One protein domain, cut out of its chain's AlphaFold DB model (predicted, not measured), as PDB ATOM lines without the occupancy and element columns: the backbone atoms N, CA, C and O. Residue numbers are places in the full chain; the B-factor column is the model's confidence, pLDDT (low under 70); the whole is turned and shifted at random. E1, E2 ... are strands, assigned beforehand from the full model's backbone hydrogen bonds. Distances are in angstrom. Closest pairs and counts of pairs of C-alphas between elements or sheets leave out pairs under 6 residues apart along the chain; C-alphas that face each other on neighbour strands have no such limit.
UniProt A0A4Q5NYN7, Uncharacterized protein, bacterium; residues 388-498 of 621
ATOM      1  N   LEU A 388       6.052 -40.944 -47.156       98.00
ATOM      2  CA  LEU A 388       6.290 -39.847 -46.221       98.00
ATOM      3  C   LEU A 388       7.764 -39.456 -46.265       98.00
ATOM      4  O   LEU A 388       8.635 -40.319 -46.218       98.00
ATOM      5  N   PHE A 389       8.015 -38.154 -46.306       98.44
ATOM      6  CA  PHE A 389       9.329 -37.527 -46.298       98.44
ATOM      7  C   PHE A 389       9.373 -36.490 -45.183       98.44
ATOM      8  O   PHE A 389       8.385 -35.782 -44.974       98.44
ATOM      9  N   TYR A 390      10.508 -36.355 -44.509       98.12
ATOM     10  CA  TYR A 390      10.723 -35.326 -43.493       98.12
ATOM     11  C   TYR A 390      12.035 -34.583 -43.736       98.12
ATOM     12  O   TYR A 390      12.985 -35.167 -44.255       98.12
ATOM     13  N   PHE A 391      12.076 -33.308 -43.344       97.94
ATOM     14  CA  PHE A 391      13.227 -32.409 -43.451       97.94
ATOM     15  C   PHE A 391      13.231 -31.454 -42.251       97.94
ATOM     16  O   PHE A 391      12.237 -30.760 -42.030       97.94
ATOM     17  N   TYR A 392      14.302 -31.425 -41.454       97.31
ATOM     18  CA  TYR A 392      14.401 -30.524 -40.295       97.31
ATOM     19  C   TYR A 392      15.834 -30.374 -39.767       97.31
ATOM     20  O   TYR A 392      16.663 -31.268 -39.926       97.31
ATOM     21  N   ARG A 393      16.122 -29.257 -39.088       95.69
ATOM     22  CA  ARG A 393      17.383 -29.051 -38.350       95.69
ATOM     23  C   ARG A 393      17.405 -29.875 -37.065       95.69
ATOM     24  O   ARG A 393      16.381 -30.013 -36.404       95.69
ATOM     25  N   ARG A 394      18.579 -30.360 -36.650       93.56
ATOM     26  CA  ARG A 394      18.715 -31.175 -35.422       93.56
ATOM     27  C   ARG A 394      18.895 -30.368 -34.134       93.56
ATOM     28  O   ARG A 394      19.156 -30.960 -33.092       93.56
ATOM     29  N   HIS A 395      18.744 -29.049 -34.190       95.00
ATOM     30  CA  HIS A 395      18.697 -28.171 -33.025       95.00
ATOM     31  C   HIS A 395      17.859 -26.912 -33.333       95.00
ATOM     32  O   HIS A 395      17.695 -26.571 -34.511       95.00
ATOM     33  N   PRO A 396      17.342 -26.202 -32.309       96.69
ATOM     34  CA  PRO A 396      16.693 -24.900 -32.471       96.69
ATOM     35  C   PRO A 396      17.567 -23.899 -33.225       96.69
ATOM     36  O   PRO A 396      18.780 -23.846 -33.007       96.69
ATOM     37  N   LYS A 397      16.963 -23.062 -34.072       95.06
ATOM     38  CA  LYS A 397      17.675 -22.031 -34.847       95.06
ATOM     39  C   LYS A 397      18.473 -21.072 -33.957       95.06
ATOM     40  O   LYS A 397      19.522 -20.592 -34.369       95.06
ATOM     41  N   ASP A 398      17.997 -20.822 -32.741       94.50
ATOM     42  CA  ASP A 398      18.612 -19.894 -31.784       94.50
ATOM     43  C   ASP A 398      19.436 -20.604 -30.697       94.50
ATOM     44  O   ASP A 398      19.836 -19.984 -29.712       94.50
ATOM     45  N   ALA A 399      19.721 -21.902 -30.866       93.94
ATOM     46  CA  ALA A 399      20.649 -22.610 -29.993       93.94
ATOM     47  C   ALA A 399      22.054 -21.990 -30.091       93.94
ATOM     48  O   ALA A 399      22.549 -21.703 -31.182       93.94
ATOM     49  N   VAL A 400      22.698 -21.797 -28.941       92.88
ATOM     50  CA  VAL A 400      24.043 -21.219 -28.857       92.88
ATOM     51  C   VAL A 400      25.080 -22.332 -28.947       92.88
ATOM     52  O   VAL A 400      25.035 -23.274 -28.160       92.88
ATOM     53  N   ALA A 401      26.025 -22.186 -29.876       90.25
ATOM     54  CA  ALA A 401      27.167 -23.077 -30.049       90.25
ATOM     55  C   ALA A 401      28.456 -22.376 -29.571       90.25
ATOM     56  O   ALA A 401      29.022 -21.578 -30.324       90.25
ATOM     57  N   PRO A 402      28.909 -22.595 -28.323       84.56
ATOM     58  CA  PRO A 402      30.078 -21.897 -27.782       84.56
ATOM     59  C   PRO A 402      31.405 -22.367 -28.393       84.56
ATOM     60  O   PRO A 402      32.353 -21.581 -28.439       84.56
ATOM     61  N   ASP A 403      31.450 -23.610 -28.880       82.06
ATOM     62  CA  ASP A 403      32.660 -24.269 -29.389       82.06
ATOM     63  C   ASP A 403      32.846 -24.102 -30.909       82.06
ATOM     64  O   ASP A 403      33.825 -24.586 -31.475       82.06
ATOM     65  N   ASP A 404      31.923 -23.406 -31.581       85.19
ATOM     66  CA  ASP A 404      31.996 -23.145 -33.017       85.19
ATOM     67  C   ASP A 404      33.003 -22.017 -33.316       85.19
ATOM     68  O   ASP A 404      32.842 -20.866 -32.893       85.19
ATOM     69  N   ASP A 405      34.046 -22.341 -34.077       81.31
ATOM     70  CA  ASP A 405      35.162 -21.458 -34.438       81.31
ATOM     71  C   ASP A 405      34.810 -20.396 -35.496       81.31
ATOM     72  O   ASP A 405      35.541 -19.419 -35.694       81.31
ATOM     73  N   LYS A 406      33.675 -20.555 -36.174       83.38
ATOM     74  CA  LYS A 406      33.216 -19.675 -37.255       83.38
ATOM     75  C   LYS A 406      32.098 -18.732 -36.818       83.38
ATOM     76  O   LYS A 406      31.901 -17.703 -37.460       83.38
ATOM     77  N   GLY A 407      31.407 -19.047 -35.726       87.25
ATOM     78  CA  GLY A 407      30.355 -18.214 -35.149       87.25
ATOM     79  C   GLY A 407      28.960 -18.451 -35.749       87.25
ATOM     80  O   GLY A 407      28.765 -19.357 -36.566       87.25
ATOM     81  N   PRO A 408      27.955 -17.673 -35.306       89.81
ATOM     82  CA  PRO A 408      26.554 -17.883 -35.666       89.81
ATOM     83  C   PRO A 408      26.257 -17.598 -37.143       89.81
ATOM     84  O   PRO A 408      27.044 -16.982 -37.863       89.81
ATOM     85  N   VAL A 409      25.061 -18.003 -37.581       91.75
ATOM     86  CA  VAL A 409      24.477 -17.556 -38.854       91.75
ATOM     87  C   VAL A 409      24.349 -16.032 -38.838       91.75
ATOM     88  O   VAL A 409      23.564 -15.499 -38.055       91.75
ATOM     89  N   ALA A 410      25.089 -15.342 -39.704       91.06
ATOM     90  CA  ALA A 410      25.062 -13.884 -39.794       91.06
ATOM     91  C   ALA A 410      23.767 -13.391 -40.451       91.06
ATOM     92  O   ALA A 410      23.157 -12.427 -39.991       91.06
ATOM     93  N   VAL A 411      23.329 -14.076 -41.515       90.44
ATOM     94  CA  VAL A 411      22.133 -13.698 -42.276       90.44
ATOM     95  C   VAL A 411      21.250 -14.911 -42.539       90.44
ATOM     96  O   VAL A 411      21.696 -15.937 -43.052       90.44
ATOM     97  N   ARG A 412      19.968 -14.776 -42.194       91.38
ATOM     98  CA  ARG A 412      18.915 -15.768 -42.420       91.38
ATOM     99  C   ARG A 412      17.917 -15.221 -43.434       91.38
ATOM    100  O   ARG A 412      17.372 -14.136 -43.233       91.38
ATOM    101  N   HIS A 413      17.674 -15.973 -44.497       90.56
ATOM    102  CA  HIS A 413      16.708 -15.653 -45.538       90.56
ATOM    103  C   HIS A 413      15.531 -16.629 -45.483       90.56
ATOM    104  O   HIS A 413      15.714 -17.835 -45.303       90.56
ATOM    105  N   GLY A 414      14.326 -16.094 -45.680       88.56
ATOM    106  CA  GLY A 414      13.077 -16.849 -45.604       88.56
ATOM    107  C   GLY A 414      12.556 -16.985 -44.173       88.56
ATOM    108  O   GLY A 414      13.132 -16.448 -43.222       88.56
ATOM    109  N   ALA A 415      11.440 -17.696 -44.021       87.31
ATOM    110  CA  ALA A 415      10.849 -17.991 -42.721       87.31
ATOM    111  C   ALA A 415      11.628 -19.126 -42.039       87.31
ATOM    112  O   ALA A 415      11.202 -20.277 -42.035       87.31
ATOM    113  N   VAL A 416      12.804 -18.805 -41.489       91.69
ATOM    114  CA  VAL A 416      13.614 -19.777 -40.743       91.69
ATOM    115  C   VAL A 416      12.902 -20.101 -39.434       91.69
ATOM    116  O   VAL A 416      13.085 -19.412 -38.430       91.69
ATOM    117  N   GLU A 417      12.078 -21.145 -39.448       93.88
ATOM    118  CA  GLU A 417      11.285 -21.599 -38.306       93.88
ATOM    119  C   GLU A 417      11.737 -22.954 -37.796       93.88
ATOM    120  O   GLU A 417      12.182 -23.802 -38.566       93.88
ATOM    121  N   ASP A 418      11.597 -23.177 -36.490       97.25
ATOM    122  CA  ASP A 418      11.876 -24.465 -35.855       97.25
ATOM    123  C   ASP A 418      10.732 -25.435 -36.134       97.25
ATOM    124  O   ASP A 418       9.858 -25.676 -35.306       97.25
ATOM    125  N   SER A 419      10.714 -25.936 -37.369       97.62
ATOM    126  CA  SER A 419       9.650 -26.765 -37.920       97.62
ATOM    127  C   SER A 419      10.172 -28.081 -38.487       97.62
ATOM    128  O   SER A 419      11.264 -28.164 -39.046       97.62
ATOM    129  N   LEU A 420       9.346 -29.114 -38.357       98.50
ATOM    130  CA  LEU A 420       9.388 -30.317 -39.169       98.50
ATOM    131  C   LEU A 420       8.680 -30.011 -40.488       98.50
ATOM    132  O   LEU A 420       7.461 -29.815 -40.497       98.50
ATOM    133  N   TYR A 421       9.419 -29.991 -41.594       98.50
ATOM    134  CA  TYR A 421       8.825 -29.943 -42.926       98.50
ATOM    135  C   TYR A 421       8.563 -31.369 -43.392       98.50
ATOM    136  O   TYR A 421       9.480 -32.183 -43.492       98.50
ATOM    137  N   ILE A 422       7.304 -31.688 -43.665       98.75
ATOM    138  CA  ILE A 422       6.862 -33.036 -44.011       98.75
ATOM    139  C   ILE A 422       6.209 -32.983 -45.381       98.75
ATOM    140  O   ILE A 422       5.332 -32.161 -45.629       98.75
ATOM    141  N   THR A 423       6.623 -33.874 -46.274       98.81
ATOM    142  CA  THR A 423       5.950 -34.082 -47.559       98.81
ATOM    143  C   THR A 423       5.350 -35.472 -47.571       98.81
ATOM    144  O   THR A 423       6.000 -36.435 -47.183       98.81
ATOM    145  N   THR A 424       4.104 -35.591 -48.009       98.62
ATOM    146  CA  THR A 424       3.451 -36.888 -48.199       98.62
ATOM    147  C   THR A 424       3.029 -37.029 -49.646       98.62
ATOM    148  O   THR A 424       2.561 -36.065 -50.242       98.62
ATOM    149  N   LEU A 425       3.202 -38.218 -50.211       98.06
ATOM    150  CA  LEU A 425       2.558 -38.623 -51.455       98.06
ATOM    151  C   LEU A 425       1.467 -39.598 -51.053       98.06
ATOM    152  O   LEU A 425       1.784 -40.621 -50.466       98.06
ATOM    153  N   LEU A 426       0.202 -39.276 -51.305       97.94
ATOM    154  CA  LEU A 426      -0.937 -40.071 -50.852       97.94
ATOM    155  C   LEU A 426      -1.799 -40.528 -52.030       97.94
ATOM    156  O   LEU A 426      -2.236 -39.729 -52.858       97.94
ATOM    157  N   THR A 427      -2.092 -41.823 -52.076       96.06
ATOM    158  CA  THR A 427      -2.984 -42.493 -53.038       96.06
ATOM    159  C   THR A 427      -4.464 -42.252 -52.735       96.06
ATOM    160  O   THR A 427      -5.308 -42.295 -53.636       96.06
ATOM    161  N   SER A 428      -4.782 -41.959 -51.474       96.38
ATOM    162  CA  SER A 428      -6.100 -41.592 -50.948       96.38
ATOM    163  C   SER A 428      -5.927 -40.817 -49.631       96.38
ATOM    164  O   SER A 428      -4.844 -40.906 -49.048       96.38
ATOM    165  N   PRO A 429      -6.947 -40.074 -49.151       98.44
ATOM    166  CA  PRO A 429      -6.842 -39.306 -47.910       98.44
ATOM    167  C   PRO A 429      -6.321 -40.134 -46.723       98.44
ATOM    168  O   PRO A 429      -6.617 -41.331 -46.607       98.44
ATOM    169  N   ALA A 430      -5.544 -39.489 -45.856       98.25
ATOM    170  CA  ALA A 430      -4.924 -40.088 -44.677       98.25
ATOM    171  C   ALA A 430      -4.805 -39.059 -43.543       98.25
ATOM    172  O   ALA A 430      -4.979 -37.862 -43.745       98.25
ATOM    173  N   GLU A 431      -4.499 -39.526 -42.341       98.50
ATOM    174  CA  GLU A 431      -4.211 -38.700 -41.175       98.50
ATOM    175  C   GLU A 431      -2.722 -38.806 -40.842       98.50
ATOM    176  O   GLU A 431      -2.226 -39.890 -40.534       98.50
ATOM    177  N   LEU A 432      -2.011 -37.684 -40.915       98.69
ATOM    178  CA  LEU A 432      -0.629 -37.567 -40.469       98.69
ATOM    179  C   LEU A 432      -0.613 -37.350 -38.958       98.69
ATOM    180  O   LEU A 432      -1.163 -36.362 -38.465       98.69
ATOM    181  N   ARG A 433       0.037 -38.254 -38.227       98.31
ATOM    182  CA  ARG A 433       0.307 -38.106 -36.795       98.31
ATOM    183  C   ARG A 433       1.794 -37.910 -36.584       98.31
ATOM    184  O   ARG A 433       2.603 -38.662 -37.117       98.31
ATOM    185  N   VAL A 434       2.147 -36.899 -35.804       98.56
ATOM    186  CA  VAL A 434       3.538 -36.539 -35.537       98.56
ATOM    187  C   VAL A 434       3.735 -36.390 -34.047       98.56
ATOM    188  O   VAL A 434       2.949 -35.712 -33.382       98.56
ATOM    189  N   VAL A 435       4.789 -37.015 -33.534       97.94
ATOM    190  CA  VAL A 435       5.303 -36.772 -32.190       97.94
ATOM    191  C   VAL A 435       6.641 -36.060 -32.316       97.94
ATOM    192  O   VAL A 435       7.556 -36.584 -32.943       97.94
ATOM    193  N   SER A 436       6.760 -34.884 -31.709       98.06
ATOM    194  CA  SER A 436       7.995 -34.103 -31.663       98.06
ATOM    195  C   SER A 436       8.279 -33.715 -30.222       98.06
ATOM    196  O   SER A 436       7.477 -33.009 -29.614       98.06
ATOM    197  N   GLY A 437       9.356 -34.237 -29.629       95.31
ATOM    198  CA  GLY A 437       9.710 -33.936 -28.234       95.31
ATOM    199  C   GLY A 437       8.583 -34.207 -27.226       95.31
ATOM    200  O   GLY A 437       8.422 -33.481 -26.250       95.31
ATOM    201  N   GLY A 438       7.740 -35.210 -27.498       92.31
ATOM    202  CA  GLY A 438       6.556 -35.548 -26.698       92.31
ATOM    203  C   GLY A 438       5.269 -34.799 -27.074       92.31
ATOM    204  O   GLY A 438       4.185 -35.253 -26.703       92.31
ATOM    205  N   GLN A 439       5.345 -33.716 -27.856       95.44
ATOM    206  CA  GLN A 439       4.168 -33.028 -28.394       95.44
ATOM    207  C   GLN A 439       3.552 -33.825 -29.535       95.44
ATOM    208  O   GLN A 439       4.260 -34.259 -30.440       95.44
ATOM    209  N   LYS A 440       2.227 -33.995 -29.508       97.06
ATOM    210  CA  LYS A 440       1.484 -34.737 -30.532       97.06
ATOM    211  C   LYS A 440       0.692 -33.786 -31.416       97.06
ATOM    212  O   LYS A 440      -0.079 -32.968 -30.918       97.06
ATOM    213  N   LYS A 441       0.819 -33.946 -32.729       98.19
ATOM    214  CA  LYS A 441       0.011 -33.243 -33.726       98.19
ATOM    215  C   LYS A 441      -0.652 -34.250 -34.654       98.19
ATOM    216  O   LYS A 441      -0.037 -35.231 -35.054       98.19
ATOM    217  N   VAL A 442      -1.908 -33.985 -34.988       98.25
ATOM    218  CA  VAL A 442      -2.709 -34.784 -35.916       98.25
ATOM    219  C   VAL A 442      -3.222 -33.856 -37.008       98.25
ATOM    220  O   VAL A 442      -3.763 -32.791 -36.699       98.25
ATOM    221  N   VAL A 443      -3.012 -34.224 -38.270       98.38
ATOM    222  CA  VAL A 443      -3.369 -33.413 -39.438       98.38
ATOM    223  C   VAL A 443      -4.066 -34.298 -40.478       98.38
ATOM    224  O   VAL A 443      -3.443 -35.230 -40.987       98.38
ATOM    225  N   PRO A 444      -5.341 -34.044 -40.821       98.38
ATOM    226  CA  PRO A 444      -5.987 -34.722 -41.938       98.38
ATOM    227  C   PRO A 444      -5.421 -34.198 -43.262       98.38
ATOM    228  O   PRO A 444      -5.346 -32.989 -43.477       98.38
ATOM    229  N   LEU A 445      -5.045 -35.106 -44.157       98.50
ATOM    230  CA  LEU A 445      -4.437 -34.802 -45.449       98.50
ATOM    231  C   LEU A 445      -5.279 -35.386 -46.595       98.50
ATOM    232  O   LEU A 445      -5.723 -36.539 -46.517       98.50
ATOM    233  N   PRO A 446      -5.508 -34.627 -47.681       98.44
ATOM    234  CA  PRO A 446      -6.172 -35.149 -48.867       98.44
ATOM    235  C   PRO A 446      -5.231 -36.060 -49.674       98.44
ATOM    236  O   PRO A 446      -4.041 -36.179 -49.399       98.44
ATOM    237  N   LYS A 447      -5.772 -36.702 -50.713       97.88
ATOM    238  CA  LYS A 447      -4.971 -37.402 -51.728       97.88
ATOM    239  C   LYS A 447      -4.043 -36.412 -52.449       97.88
ATOM    240  O   LYS A 447      -4.488 -35.318 -52.785       97.88
ATOM    241  N   GLY A 448      -2.829 -36.836 -52.801       97.69
ATOM    242  CA  GLY A 448      -1.893 -36.044 -53.605       97.69
ATOM    243  C   GLY A 448      -0.529 -35.868 -52.944       97.69
ATOM    244  O   GLY A 448      -0.214 -36.560 -51.980       97.69
ATOM    245  N   MET A 449       0.280 -34.960 -53.495       98.44
ATOM    246  CA  MET A 449       1.490 -34.470 -52.837       98.44
ATOM    247  C   MET A 449       1.092 -33.335 -51.900       98.44
ATOM    248  O   MET A 449       0.498 -32.366 -52.361       98.44
ATOM    249  N   ILE A 450       1.364 -33.473 -50.604       98.38
ATOM    250  CA  ILE A 450       0.961 -32.494 -49.589       98.38
ATOM    251  C   ILE A 450       2.152 -32.138 -48.710       98.38
ATOM    252  O   ILE A 450       2.803 -33.028 -48.159       98.38
ATOM    253  N   HIS A 451       2.386 -30.836 -48.542       98.38
ATOM    254  CA  HIS A 451       3.418 -30.281 -47.672       98.38
ATOM    255  C   HIS A 451       2.797 -29.782 -46.367       98.38
ATOM    256  O   HIS A 451       1.869 -28.974 -46.379       98.38
ATOM    257  N   THR A 452       3.303 -30.267 -45.238       98.31
ATOM    258  CA  THR A 452       2.853 -29.897 -43.892       98.31
ATOM    259  C   THR A 452       4.042 -29.379 -43.094       98.31
ATOM    260  O   THR A 452       5.098 -30.005 -43.094       98.31
ATOM    261  N   SER A 453       3.863 -28.258 -42.398       97.75
ATOM    262  CA  SER A 453       4.838 -27.733 -41.439       97.75
ATOM    263  C   SER A 453       4.288 -27.874 -40.023       97.75
ATOM    264  O   SER A 453       3.130 -27.531 -39.765       97.75
ATOM    265  N   ILE A 454       5.092 -28.424 -39.113       97.94
ATOM    266  CA  ILE A 454       4.737 -28.618 -37.702       97.94
ATOM    267  C   ILE A 454       5.883 -28.080 -36.843       97.94
ATOM    268  O   ILE A 454       7.002 -28.547 -37.028       97.94
ATOM    269  N   PRO A 455       5.641 -27.165 -35.885       97.69
ATOM    270  CA  PRO A 455       6.680 -26.723 -34.960       97.69
ATOM    271  C   PRO A 455       7.313 -27.912 -34.232       97.69
ATOM    272  O   PRO A 455       6.592 -28.763 -33.702       97.69
ATOM    273  N   PHE A 456       8.641 -27.979 -34.206       97.12
ATOM    274  CA  PHE A 456       9.344 -29.065 -33.540       97.12
ATOM    275  C   PHE A 456       9.605 -28.762 -32.064       97.12
ATOM    276  O   PHE A 456       9.596 -27.614 -31.620       97.12
ATOM    277  N   GLN A 457       9.885 -29.814 -31.299       97.38
ATOM    278  CA  GLN A 457      10.446 -29.756 -29.954       97.38
ATOM    279  C   GLN A 457      11.653 -30.691 -29.855       97.38
ATOM    280  O   GLN A 457      11.733 -31.705 -30.555       97.38
ATOM    281  N   ALA A 458      12.583 -30.353 -28.961       97.44
ATOM    282  CA  ALA A 458      13.733 -31.196 -28.666       97.44
ATOM    283  C   ALA A 458      13.291 -32.573 -28.133       97.44
ATOM    284  O   ALA A 458      12.351 -32.677 -27.348       97.44
ATOM    285  N   GLY A 459      13.985 -33.627 -28.553       96.81
ATOM    286  CA  GLY A 459      13.688 -35.022 -28.238       96.81
ATOM    287  C   GLY A 459      13.382 -35.857 -29.481       96.81
ATOM    288  O   GLY A 459      13.802 -35.527 -30.594       96.81
ATOM    289  N   THR A 460      12.666 -36.962 -29.284       95.31
ATOM    290  CA  THR A 460      12.317 -37.924 -30.340       95.31
ATOM    291  C   THR A 460      11.379 -37.321 -31.380       95.31
ATOM    292  O   THR A 460      10.455 -36.581 -31.030       95.31
ATOM    293  N   GLN A 461      11.607 -37.680 -32.644       97.69
ATOM    294  CA  GLN A 461      10.771 -37.314 -33.783       97.69
ATOM    295  C   GLN A 461      10.168 -38.591 -34.371       97.69
ATOM    296  O   GLN A 461      10.909 -39.465 -34.811       97.69
ATOM    297  N   HIS A 462       8.845 -38.704 -34.360       97.44
ATOM    298  CA  HIS A 462       8.121 -39.887 -34.821       97.44
ATOM    299  C   HIS A 462       6.976 -39.480 -35.745       97.44
ATOM    300  O   HIS A 462       6.245 -38.529 -35.453       97.44
ATOM    301  N   PHE A 463       6.810 -40.208 -36.845       98.12
ATOM    302  CA  PHE A 463       5.856 -39.891 -37.900       98.12
ATOM    303  C   PHE A 463       5.037 -41.122 -38.264       98.12
ATOM    304  O   PHE A 463       5.594 -42.186 -38.536       98.12
ATOM    305  N   GLU A 464       3.723 -40.952 -38.365       97.06
ATOM    306  CA  GLU A 464       2.800 -41.996 -38.792       97.06
ATOM    307  C   GLU A 464       1.793 -41.469 -39.817       97.06
ATOM    308  O   GLU A 464       1.337 -40.326 -39.736       97.06
ATOM    309  N   LEU A 465       1.370 -42.338 -40.735       97.38
ATOM    310  CA  LEU A 465       0.181 -42.118 -41.561       97.38
ATOM    311  C   LEU A 465      -0.877 -43.157 -41.235       97.38
ATOM    312  O   LEU A 465      -0.601 -44.356 -41.239       97.38
ATOM    313  N   TRP A 466      -2.104 -42.695 -41.016       96.88
ATOM    314  CA  TRP A 466      -3.247 -43.529 -40.660       96.88
ATOM    315  C   TRP A 466      -4.384 -43.387 -41.661       96.88
ATOM    316  O   TRP A 466      -4.648 -42.311 -42.192       96.88
ATOM    317  N   ARG A 467      -5.118 -44.477 -41.875       95.00
ATOM    318  CA  ARG A 467      -6.380 -44.476 -42.620       95.00
ATOM    319  C   ARG A 467      -7.447 -45.150 -41.768       95.00
ATOM    320  O   ARG A 467      -7.529 -46.377 -41.690       95.00
ATOM    321  N   GLY A 468      -8.223 -44.334 -41.058       93.25
ATOM    322  CA  GLY A 468      -9.110 -44.815 -39.999       93.25
ATOM    323  C   GLY A 468      -8.306 -45.457 -38.865       93.25
ATOM    324  O   GLY A 468      -7.474 -44.805 -38.242       93.25
ATOM    325  N   LYS A 469      -8.539 -46.749 -38.606       91.12
ATOM    326  CA  LYS A 469      -7.817 -47.525 -37.578       91.12
ATOM    327  C   LYS A 469      -6.559 -48.226 -38.102       91.12
ATOM    328  O   LYS A 469      -5.886 -48.897 -37.329       91.12
ATOM    329  N   ASN A 470      -6.254 -48.094 -39.392       87.62
ATOM    330  CA  ASN A 470      -5.134 -48.790 -40.014       87.62
ATOM    331  C   ASN A 470      -3.906 -47.879 -40.052       87.62
ATOM    332  O   ASN A 470      -3.958 -46.811 -40.666       87.62
ATOM    333  N   LEU A 471      -2.809 -48.322 -39.437       86.81
ATOM    334  CA  LEU A 471      -1.489 -47.720 -39.605       86.81
ATOM    335  C   LEU A 471      -0.951 -48.085 -40.997       86.81
ATOM    336  O   LEU A 471      -0.854 -49.263 -41.337       86.81
ATOM    337  N   VAL A 472      -0.635 -47.075 -41.803       89.44
ATOM    338  CA  VAL A 472      -0.169 -47.218 -43.192       89.44
ATOM    339  C   VAL A 472       1.352 -47.101 -43.271       89.44
ATOM    340  O   VAL A 472       2.000 -47.890 -43.951       89.44
ATOM    341  N   ILE A 473       1.924 -46.124 -42.566       90.00
ATOM    342  CA  ILE A 473       3.363 -45.844 -42.514       90.00
ATOM    343  C   ILE A 473       3.735 -45.483 -41.082       90.00
ATOM    344  O   ILE A 473       2.978 -44.769 -40.432       90.00
ATOM    345  N   GLN A 474       4.919 -45.911 -40.642       89.94
ATOM    346  CA  GLN A 474       5.592 -45.384 -39.454       89.94
ATOM    347  C   GLN A 474       7.101 -45.266 -39.694       89.94
ATOM    348  O   GLN A 474       7.700 -46.126 -40.358       89.94
ATOM    349  N   THR A 475       7.707 -44.214 -39.151       91.25
ATOM    350  CA  THR A 475       9.162 -44.043 -39.097       91.25
ATOM    351  C   THR A 475       9.563 -43.082 -37.987       91.25
ATOM    352  O   THR A 475       8.798 -42.190 -37.616       91.25
ATOM    353  N   ASP A 476      10.797 -43.225 -37.522       91.44
ATOM    354  CA  ASP A 476      11.454 -42.268 -36.642       91.44
ATOM    355  C   ASP A 476      12.440 -41.413 -37.440       91.44
ATOM    356  O   ASP A 476      13.024 -41.869 -38.426       91.44
ATOM    357  N   GLY A 477      12.615 -40.171 -37.004       89.44
ATOM    358  CA  GLY A 477      13.705 -39.306 -37.428       89.44
ATOM    359  C   GLY A 477      14.775 -39.186 -36.337       89.44
ATOM    360  O   GLY A 477      14.534 -39.500 -35.171       89.44
ATOM    361  N   ALA A 478      15.958 -38.684 -36.702       89.69
ATOM    362  CA  ALA A 478      17.000 -38.344 -35.735       89.69
ATOM    363  C   ALA A 478      16.463 -37.379 -34.653       89.69
ATOM    364  O   ALA A 478      15.736 -36.434 -34.984       89.69
ATOM    365  N   PRO A 479      16.810 -37.575 -33.371       93.38
ATOM    366  CA  PRO A 479      16.331 -36.702 -32.310       93.38
ATOM    367  C   PRO A 479      16.844 -35.270 -32.498       93.38
ATOM    368  O   PRO A 479      17.956 -35.042 -32.977       93.38
ATOM    369  N   ILE A 480      16.030 -34.305 -32.081       96.38
ATOM    370  CA  ILE A 480      16.417 -32.894 -32.036       96.38
ATOM    371  C   ILE A 480      17.045 -32.623 -30.674       96.38
ATOM    372  O   ILE A 480      16.446 -32.913 -29.638       96.38
ATOM    373  N   GLN A 481      18.245 -32.064 -30.665       94.88
ATOM    374  CA  GLN A 481      18.949 -31.687 -29.448       94.88
ATOM    375  C   GLN A 481      18.534 -30.274 -29.027       94.88
ATOM    376  O   GLN A 481      18.411 -29.380 -29.859       94.88
ATOM    377  N   ALA A 482      18.303 -30.063 -27.729       95.06
ATOM    378  CA  ALA A 482      17.980 -28.733 -27.200       95.06
ATOM    379  C   ALA A 482      19.187 -27.779 -27.244       95.06
ATOM    380  O   ALA A 482      19.020 -26.563 -27.286       95.06
ATOM    381  N   THR A 483      20.396 -28.339 -27.228       92.94
ATOM    382  CA  THR A 483      21.674 -27.631 -27.285       92.94
ATOM    383  C   THR A 483      22.496 -28.139 -28.462       92.94
ATOM    384  O   THR A 483      22.207 -29.194 -29.026       92.94
ATOM    385  N   THR A 484      23.524 -27.386 -28.845       89.81
ATOM    386  CA  THR A 484      24.452 -27.781 -29.905       89.81
ATOM    387  C   THR A 484      25.858 -27.278 -29.593       89.81
ATOM    388  O   THR A 484      26.023 -26.281 -28.892       89.81
ATOM    389  N   THR A 485      26.872 -27.959 -30.116       87.75
ATOM    390  CA  THR A 485      28.279 -27.527 -30.047       87.75
ATOM    391  C   THR A 485      28.728 -26.794 -31.309       87.75
ATOM    392  O   THR A 485      29.725 -26.085 -31.272       87.75
ATOM    393  N   ASN A 486      27.972 -26.909 -32.408       87.12
ATOM    394  CA  ASN A 486      28.225 -26.233 -33.684       87.12
ATOM    395  C   ASN A 486      26.934 -25.605 -34.226       87.12
ATOM    396  O   ASN A 486      25.852 -26.158 -34.013       87.12
ATOM    397  N   TYR A 487      27.018 -24.503 -34.974       89.06
ATOM    398  CA  TYR A 487      25.859 -23.942 -35.684       89.06
ATOM    399  C   TYR A 487      25.536 -24.789 -36.925       89.06
ATOM    400  O   TYR A 487      25.720 -24.364 -38.064       89.06
ATOM    401  N   ASN A 488      25.081 -26.023 -36.711       89.50
ATOM    402  CA  ASN A 488      24.835 -26.999 -37.761       89.50
ATOM    403  C   ASN A 488      23.413 -26.867 -38.325       89.50
ATOM    404  O   ASN A 488      22.457 -27.491 -37.863       89.50
ATOM    405  N   PHE A 489      23.303 -26.069 -39.383       93.31
ATOM    406  CA  PHE A 489      22.054 -25.840 -40.100       93.31
ATOM    407  C   PHE A 489      21.798 -26.857 -41.222       93.31
ATOM    408  O   PHE A 489      20.875 -26.656 -42.015       93.31
ATOM    409  N   HIS A 490      22.549 -27.966 -41.275       92.12
ATOM    410  CA  HIS A 490      22.188 -29.062 -42.162       92.12
ATOM    411  C   HIS A 490      20.811 -29.621 -41.791       92.12
ATOM    412  O   HIS A 490      20.495 -29.877 -40.623       92.12
ATOM    413  N   LEU A 491      19.986 -29.839 -42.808       94.12
ATOM    414  CA  LEU A 491      18.704 -30.499 -42.662       94.12
ATOM    415  C   LEU A 491      18.908 -32.010 -42.622       94.12
ATOM    416  O   LEU A 491      19.375 -32.626 -43.573       94.12
ATOM    417  N   ASN A 492      18.472 -32.628 -41.532       92.88
ATOM    418  CA  ASN A 492      18.227 -34.055 -41.521       92.88
ATOM    419  C   ASN A 492      17.026 -34.363 -42.409       92.88
ATOM    420  O   ASN A 492      15.945 -33.811 -42.189       92.88
ATOM    421  N   SER A 493      17.207 -35.260 -43.378       94.31
ATOM    422  CA  SER A 493      16.115 -35.711 -44.232       94.31
ATOM    423  C   SER A 493      15.980 -37.223 -44.238       94.31
ATOM    424  O   SER A 493      16.946 -37.946 -44.022       94.31
ATOM    425  N   GLY A 494      14.789 -37.720 -44.525       91.56
ATOM    426  CA  GLY A 494      14.571 -39.145 -44.721       91.56
ATOM    427  C   GLY A 494      13.206 -39.413 -45.318       91.56
ATOM    428  O   GLY A 494      12.405 -38.493 -45.510       91.56
ATOM    429  N   PHE A 495      12.963 -40.677 -45.643       93.06
ATOM    430  CA  PHE A 495      11.708 -41.108 -46.232       93.06
ATOM    431  C   PHE A 495      11.331 -42.523 -45.807       93.06
ATOM    432  O   PHE A 495      12.159 -43.312 -45.351       93.06
ATOM    433  N   VAL A 496      10.059 -42.841 -45.990       90.38
ATOM    434  CA  VAL A 496       9.498 -44.178 -45.825       90.38
ATOM    435  C   VAL A 496       8.301 -44.319 -46.758       90.38
ATOM    436  O   VAL A 496       7.565 -43.357 -46.989       90.38
ATOM    437  N   SER A 497       8.074 -45.523 -47.268       86.00
ATOM    438  CA  SER A 497       6.923 -45.815 -48.118       86.00
ATOM    439  C   SER A 497       6.041 -46.913 -47.531       86.00
ATOM    440  O   SER A 497       6.481 -47.719 -46.705       86.00
ATOM    441  N   ALA A 498       4.773 -46.919 -47.938       73.06
ATOM    442  CA  ALA A 498       3.763 -47.841 -47.434       73.06
ATOM    443  C   ALA A 498       3.826 -49.219 -48.071       73.06
ATOM    444  O   ALA A 498       3.443 -50.191 -47.415       73.06
TER     445      ALA A 498
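Overview. This is residues 388 to 498 of the 621 residues of an uncharacterized protein of bacterium (UniProt A0A4Q5NYN7). Two four-stranded sheets, E5 E4 E7 E8 and E6 E3 E1 E9, lie face to face as a sandwich, their strands 21 degrees from each other. Beyond one end of the sandwich lie the long loop of residues 394 to 410, the short strand E2 and the link from E8 to E9, which draw the outline out lengthwise. The printed part has 111 residues, no named helix and nine named strands, E1 to E9 in order along the chain; both sheets are antiparallel in the orders given, and the class is all strand. The whole is only just compact, close to loose, with a radius of gyration of the C-alphas of 15.3 A, and it is elongated, spanning 49 by 26 by 19 A.

Arrangement. One sheet runs E5 (residues 439 to 445), E4 (430 to 436), E7 (459 to 467) and E8 (470 to 480), with E5 and E8 as edge strands; it is twisted. E4 and E5 form a hairpin at 161 degrees, with N 432 and O 443 at 2.8 A. E4 and E7 are antiparallel at 169 degrees, with N 433 and O 464 at 2.9 A. E7 and E8 form a hairpin at 164 degrees, with N 463 and O 475 at 2.9 A; E8 bends by 52 degrees at residue 473. The other sheet runs E6 (448 to 455), E3 (419 to 426), E1 (388 to 393) and E9 (491 to 497), with E6 and E9 as edge strands; it is twisted, its C-alphas lying up to 4.3 A off the best plane. E6 and E3 are antiparallel at 161 degrees, with N 422 and O 452 at 2.8 A. E3 and E1 are antiparallel at 167 degrees, with N 391 and O 421 at 2.8 A, and so are E1 and E9 at 167 degrees, with N 390 and O 494 at 3.0 A. Between the sheets, the closest C-alphas of E8 and E9 are those of Ile 473 and Ser 497, 6.6 A apart. E2 (411 to 413) pairs with no named strand and is apart from E1 and E3, among others.

Along the chain. E1 begins at C-alpha 388 (6.290, -39.847, -46.221), and E9 ends at C-alpha 497 (6.923, -45.815, -48.118). E8, the longest strand, measures 27.9 A from first to last C-alpha, E7 26.4 A, E6 22.5 A and E3 21.4 A.

Size, cuts and confidence. The C-alphas of Asp 405 and Lys 469, the two farthest apart, are 50.4 A apart. The printed part has no cut. The link from E1 to E2 is long, at 17 residues. The mean pLDDT of the printed part is 94.0, and no printed residue is under 70.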